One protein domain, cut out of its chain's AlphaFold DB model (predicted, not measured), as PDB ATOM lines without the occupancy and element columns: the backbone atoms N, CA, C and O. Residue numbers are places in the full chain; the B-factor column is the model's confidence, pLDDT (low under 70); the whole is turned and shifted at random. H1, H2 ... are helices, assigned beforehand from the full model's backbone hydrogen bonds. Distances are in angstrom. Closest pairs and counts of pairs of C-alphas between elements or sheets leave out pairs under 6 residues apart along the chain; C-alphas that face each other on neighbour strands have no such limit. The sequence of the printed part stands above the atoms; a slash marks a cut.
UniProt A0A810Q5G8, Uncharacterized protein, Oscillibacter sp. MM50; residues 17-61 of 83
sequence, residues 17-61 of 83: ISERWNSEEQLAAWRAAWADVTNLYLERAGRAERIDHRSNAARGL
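What this domain is: This is residues 17 to 61 of the 83 residues of an uncharacterized protein of Oscillibacter sp. MM50 (UniProt A0A810Q5G8). One long helix, H2, makes most of the length of a flat, loose model; the short helix H1 sits just before H2, and after H2 the backbone turns and folds back along it as a stretch with no named element, residues 45 to 61. Residues 55 to 61, the last of that stretch, stick out. The printed part has 45 residues with two named helices, H1 then H2, and no named strand; the class is all helix. The whole is loose, with a radius of gyration of the C-alphas of 13.1 A, and spans 39 by 25 by 7 A.

Where its parts are: H1 takes residues 17 to 21 and begins with C-alpha 17 at (135.646, 198.964, 210.704). H2 takes residues 24 to 44 and is 30.5 A long, from C-alpha 24 at (128.966, 201.851, 198.847) to C-alpha 44 at (130.598, 174.694, 185.108). Residues 45 to 61 hold no named element and end with C-alpha 61 at (117.119, 198.391, 181.729).

How they stand to each other: A tight link of 2 residues joins H1 to H2. The two helices are close but not clearly touching: their closest C-alphas, those of Arg 20 and Gln 26, are 7.1 A apart. Their centres are 20.0 A apart. In H1 and H2 every O i to N i+4 pair is within hydrogen-bond range.

The domain as a whole: The two C-alphas farthest apart, those of Glu 19 and Gly 46, are 39.5 A apart. The printed part has no cut. Residues 22 to 27, of which 24 to 27 belong to H2, stand free, as do residues 55 to 61. The mean pLDDT of the printed part is 85.3; residue 17 and residues 56 to 59 are under 70.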
ATOM      1  N   ILE A  17     135.841 200.096 211.625       63.56
ATOM      2  CA  ILE A  17     135.646 198.964 210.704       63.56
ATOM      3  C   ILE A  17     134.211 198.870 210.163       63.56
ATOM      4  O   ILE A  17     134.022 198.421 209.034       63.56
ATOM      5  N   SER A  18     133.211 199.316 210.929       70.50
ATOM      6  CA  SER A  18     131.813 199.282 210.503       70.50
ATOM      7  C   SER A  18     131.545 200.331 209.424       70.50
ATOM      8  O   SER A  18     130.834 200.035 208.472       70.50
ATOM      9  N   GLU A  19     132.170 201.512 209.488       73.75
ATOM     10  CA  GLU A  19     132.066 202.528 208.428       73.75
ATOM     11  C   GLU A  19     132.642 202.009 207.103       73.75
ATOM     12  O   GLU A  19     132.010 202.145 206.057       73.75
ATOM     13  N   ARG A  20     133.793 201.324 207.149       76.44
ATOM     14  CA  ARG A  20     134.395 200.707 205.958       76.44
ATOM     15  C   ARG A  20     133.485 199.645 205.335       76.44
ATOM     16  O   ARG A  20     133.320 199.625 204.117       76.44
ATOM     17  N   TRP A  21     132.899 198.768 206.148       80.06
ATOM     18  CA  TRP A  21     132.006 197.703 205.672       80.06
ATOM     19  C   TRP A  21     130.678 198.224 205.122       80.06
ATOM     20  O   TRP A  21     130.110 197.607 204.229       80.06
ATOM     21  N   ASN A  22     130.211 199.366 205.624       84.00
ATOM     22  CA  ASN A  22     128.980 200.008 205.170       84.00
ATOM     23  C   ASN A  22     129.198 201.000 204.014       84.00
ATOM     24  O   ASN A  22     128.264 201.708 203.639       84.00
ATOM     25  N   SER A  23     130.406 201.077 203.451       86.69
ATOM     26  CA  SER A  23     130.672 201.930 202.292       86.69
ATOM     27  C   SER A  23     130.038 201.361 201.015       86.69
ATOM     28  O   SER A  23     130.005 200.147 200.797       86.69
ATOM     29  N   GLU A  24     129.551 202.245 200.140       85.50
ATOM     30  CA  GLU A  24     128.966 201.851 198.847       85.50
ATOM     31  C   GLU A  24     129.978 201.120 197.954       85.50
ATOM     32  O   GLU A  24     129.620 200.176 197.249       85.50
ATOM     33  N   GLU A  25     131.252 201.508 198.034       87.06
ATOM     34  CA  GLU A  25     132.359 200.853 197.338       87.06
ATOM     35  C   GLU A  25     132.528 199.400 197.797       87.06
ATOM     36  O   GLU A  25     132.582 198.486 196.972       87.06
ATOM     37  N   GLN A  26     132.543 199.163 199.113       88.25
ATOM     38  CA  GLN A  26     132.668 197.814 199.662       88.25
ATOM     39  C   GLN A  26     131.466 196.941 199.283       88.25
ATOM     40  O   GLN A  26     131.633 195.767 198.944       88.25
ATOM     41  N   LEU A  27     130.266 197.523 199.278       87.69
ATOM     42  CA  LEU A  27     129.050 196.854 198.828       87.69
ATOM     43  C   LEU A  27     129.123 196.475 197.340       87.69
ATOM     44  O   LEU A  27     128.754 195.357 196.974       87.69
ATOM     45  N   ALA A  28     129.609 197.373 196.480       87.75
ATOM     46  CA  ALA A  28     129.797 197.098 195.057       87.75
ATOM     47  C   ALA A  28     130.830 195.984 194.827       87.75
ATOM     48  O   ALA A  28     130.561 195.050 194.069       87.75
ATOM     49  N   ALA A  29     131.957 196.025 195.543       90.12
ATOM     50  CA  ALA A  29     132.996 195.001 195.473       90.12
ATOM     51  C   ALA A  29     132.469 193.613 195.873       90.12
ATOM     52  O   ALA A  29     132.744 192.621 195.196       90.12
ATOM     53  N   TRP A  30     131.663 193.529 196.936       92.00
ATOM     54  CA  TRP A  30     131.041 192.270 197.344       92.00
ATOM     55  C   TRP A  30     130.042 191.741 196.318       92.00
ATOM     56  O   TRP A  30     130.043 190.542 196.035       92.00
ATOM     57  N   ARG A  31     129.211 192.610 195.730       91.56
ATOM     58  CA  ARG A  31     128.263 192.190 194.689       91.56
ATOM     59  C   ARG A  31     128.979 191.677 193.440       91.56
ATOM     60  O   ARG A  31     128.544 190.670 192.885       91.56
ATOM     61  N   ALA A  32     130.069 192.327 193.032       90.94
ATOM     62  CA  ALA A  32     130.896 191.880 191.914       90.94
ATOM     63  C   ALA A  32     131.499 190.497 192.188       90.94
ATOM     64  O   ALA A  32     131.245 189.562 191.434       90.94
ATOM     65  N   ALA A  33     132.179 190.335 193.329       93.56
ATOM     66  CA  ALA A  33     132.784 189.061 193.710       93.56
ATOM     67  C   ALA A  33     131.756 187.918 193.772       93.56
ATOM     68  O   ALA A  33     132.022 186.801 193.327       93.56
ATOM     69  N   TRP A  34     130.557 188.188 194.294       95.12
ATOM     70  CA  TRP A  34     129.481 187.203 194.333       95.12
ATOM     71  C   TRP A  34     128.983 186.812 192.932       95.12
ATOM     72  O   TRP A  34     128.787 185.622 192.660       95.12
ATOM     73  N   ALA A  35     128.797 187.785 192.035       92.75
ATOM     74  CA  ALA A  35     128.375 187.517 190.662       92.75
ATOM     75  C   ALA A  35     129.433 186.707 189.900       92.75
ATOM     76  O   ALA A  35     129.078 185.741 189.228       92.75
ATOM     77  N   ASP A  36     130.717 187.030 190.062       93.81
ATOM     78  CA  ASP A  36     131.824 186.315 189.420       93.81
ATOM     79  C   ASP A  36     131.860 184.839 189.828       93.81
ATOM     80  O   ASP A  36     131.888 183.948 188.975       93.81
ATOM     81  N   VAL A  37     131.790 184.568 191.136       96.00
ATOM     82  CA  VAL A  37     131.764 183.194 191.655       96.00
ATOM     83  C   VAL A  37     130.528 182.458 191.147       96.00
ATOM     84  O   VAL A  37     130.632 181.330 190.673       96.00
ATOM     85  N   THR A  38     129.355 183.088 191.189       94.75
ATOM     86  CA  THR A  38     128.117 182.438 190.744       94.75
ATOM     87  C   THR A  38     128.155 182.119 189.249       94.75
ATOM     88  O   THR A  38     127.826 181.002 188.853       94.75
ATOM     89  N   ASN A  39     128.633 183.050 188.422       94.19
ATOM     90  CA  ASN A  39     128.790 182.852 186.982       94.19
ATOM     91  C   ASN A  39     129.781 181.730 186.655       94.19
ATOM     92  O   ASN A  39     129.515 180.936 185.754       94.19
ATOM     93  N   LEU A  40     130.874 181.605 187.416       94.94
ATOM     94  CA  LEU A  40     131.811 180.488 187.281       94.94
ATOM     95  C   LEU A  40     131.117 179.135 187.506       94.94
ATOM     96  O   LEU A  40     131.364 178.177 186.773       94.94
ATOM     97  N   TYR A  41     130.247 179.039 188.513       94.94
ATOM     98  CA  TYR A  41     129.511 177.804 188.789       94.94
ATOM     99  C   TYR A  41     128.384 177.539 187.786       94.94
ATOM    100  O   TYR A  41     128.171 176.382 187.430       94.94
ATOM    101  N   LEU A  42     127.706 178.577 187.286       93.38
ATOM    102  CA  LEU A  42     126.730 178.445 186.201       93.38
ATOM    103  C   LEU A  42     127.390 177.882 184.938       93.38
ATOM    104  O   LEU A  42     126.896 176.915 184.362       93.38
ATOM    105  N   GLU A  43     128.558 178.404 184.570       94.25
ATOM    106  CA  GLU A  43     129.320 177.916 183.421       94.25
ATOM    107  C   GLU A  43     129.749 176.454 183.592       94.25
ATOM    108  O   GLU A  43     129.541 175.634 182.699       94.25
ATOM    109  N   ARG A  44     130.255 176.088 184.777       94.50
ATOM    110  CA  ARG A  44     130.598 174.694 185.108       94.50
ATOM    111  C   ARG A  44     129.394 173.753 185.072       94.50
ATOM    112  O   ARG A  44     129.561 172.571 184.790       94.50
ATOM    113  N   ALA A  45     128.199 174.263 185.351       94.69
ATOM    114  CA  ALA A  45     126.946 173.522 185.258       94.69
ATOM    115  C   ALA A  45     126.352 173.502 183.833       94.69
ATOM    116  O   ALA A  45     125.260 172.964 183.641       94.69
ATOM    117  N   GLY A  46     127.030 174.094 182.840       95.31
ATOM    118  CA  GLY A  46     126.547 174.182 181.460       95.31
ATOM    119  C   GLY A  46     125.347 175.116 181.282       95.31
ATOM    120  O   GLY A  46     124.569 174.946 180.345       95.31
ATOM    121  N   ARG A  47     125.154 176.073 182.196       93.50
ATOM    122  CA  ARG A  47     124.094 177.086 182.136       93.50
ATOM    123  C   ARG A  47     124.563 178.295 181.328       93.50
ATOM    124  O   ARG A  47     125.690 178.764 181.485       93.50
ATOM    125  N   ALA A  48     123.692 178.786 180.450       87.62
ATOM    126  CA  ALA A  48     123.969 179.953 179.611       87.62
ATOM    127  C   ALA A  48     123.664 181.269 180.342       87.62
ATOM    128  O   ALA A  48     124.157 182.327 179.953       87.62
ATOM    129  N   GLU A  49     122.857 181.200 181.397       89.94
ATOM    130  CA  GLU A  49     122.466 182.319 182.238       89.94
ATOM    131  C   GLU A  49     123.687 182.997 182.871       89.94
ATOM    132  O   GLU A  49     124.652 182.343 183.275       89.94
ATOM    133  N   ARG A  50     123.635 184.329 182.968       89.38
ATOM    134  CA  ARG A  50     124.680 185.153 183.579       89.38
ATOM    135  C   ARG A  50     124.056 186.200 184.485       89.38
ATOM    136  O   ARG A  50     123.025 186.791 184.166       89.38
ATOM    137  N   ILE A  51     124.713 186.426 185.608       87.31
ATOM    138  CA  ILE A  51     124.344 187.407 186.615       87.31
ATOM    139  C   ILE A  51     125.222 188.640 186.430       87.31
ATOM    140  O   ILE A  51     126.448 188.539 186.396       87.31
ATOM    141  N   ASP A  52     124.586 189.804 186.339       87.12
ATOM    142  CA  ASP A  52     125.243 191.108 186.367       87.12
ATOM    143  C   ASP A  52     124.964 191.758 187.730       87.12
ATOM    144  O   ASP A  52     123.815 191.840 188.163       87.12
ATOM    145  N   HIS A  53     126.021 192.177 188.423       83.31
ATOM    146  CA  HIS A  53     125.943 192.774 189.758       83.31
ATOM    147  C   HIS A  53     125.530 194.253 189.739       83.31
ATOM    148  O   HIS A  53     125.264 194.838 190.796       83.31
ATOM    149  N   ARG A  54     125.514 194.876 188.556       80.44
ATOM    150  CA  ARG A  54     125.103 196.265 188.365       80.44
ATOM    151  C   ARG A  54     123.589 196.395 188.509       80.44
ATOM    152  O   ARG A  54     122.832 195.477 188.202       80.44
ATOM    153  N   SER A  55     123.136 197.565 188.956       70.81
ATOM    154  CA  SER A  55     121.704 197.878 188.983       70.81
ATOM    155  C   SER A  55     121.109 197.855 187.571       70.81
ATOM    156  O   SER A  55     121.815 198.087 186.589       70.81
ATOM    157  N   ASN A  56     119.797 197.628 187.457       68.00
ATOM    158  CA  ASN A  56     119.093 197.681 186.168       68.00
ATOM    159  C   ASN A  56     119.304 199.028 185.463       68.00
ATOM    160  O   ASN A  56     119.637 199.047 184.281       68.00
ATOM    161  N   ALA A  57     119.282 200.131 186.220       63.41
ATOM    162  CA  ALA A  57     119.625 201.460 185.718       63.41
ATOM    163  C   ALA A  57     121.042 201.515 185.108       63.41
ATOM    164  O   ALA A  57     121.225 202.027 184.009       63.41
ATOM    165  N   ALA A  58     122.044 200.926 185.770       69.50
ATOM    166  CA  ALA A  58     123.413 200.851 185.248       69.50
ATOM    167  C   ALA A  58     123.572 199.870 184.066       69.50
ATOM    168  O   ALA A  58     124.584 199.907 183.365       69.50
ATOM    169  N   ARG A  59     122.581 199.003 183.831       66.38
ATOM    170  CA  ARG A  59     122.482 198.106 182.669       66.38
ATOM    171  C   ARG A  59     121.632 198.696 181.536       66.38
ATOM    172  O   ARG A  59     121.501 198.047 180.504       66.38
ATOM    173  N   GLY A  60     121.069 199.897 181.715       73.62
ATOM    174  CA  GLY A  60     120.159 200.525 180.751       73.62
ATOM    175  C   GLY A  60     118.802 199.824 180.637       73.62
ATOM    176  O   GLY A  60     118.137 199.949 179.614       73.62
ATOM    177  N   LEU A  61     118.416 199.049 181.652       70.81
ATOM    178  CA  LEU A  61     117.119 198.391 181.729       70.81
ATOM    179  C   LEU A  61     116.177 199.260 182.566       70.81
ATOM    180  O   LEU A  61     116.421 199.470 183.754       70.81
TER     181      LEU A  61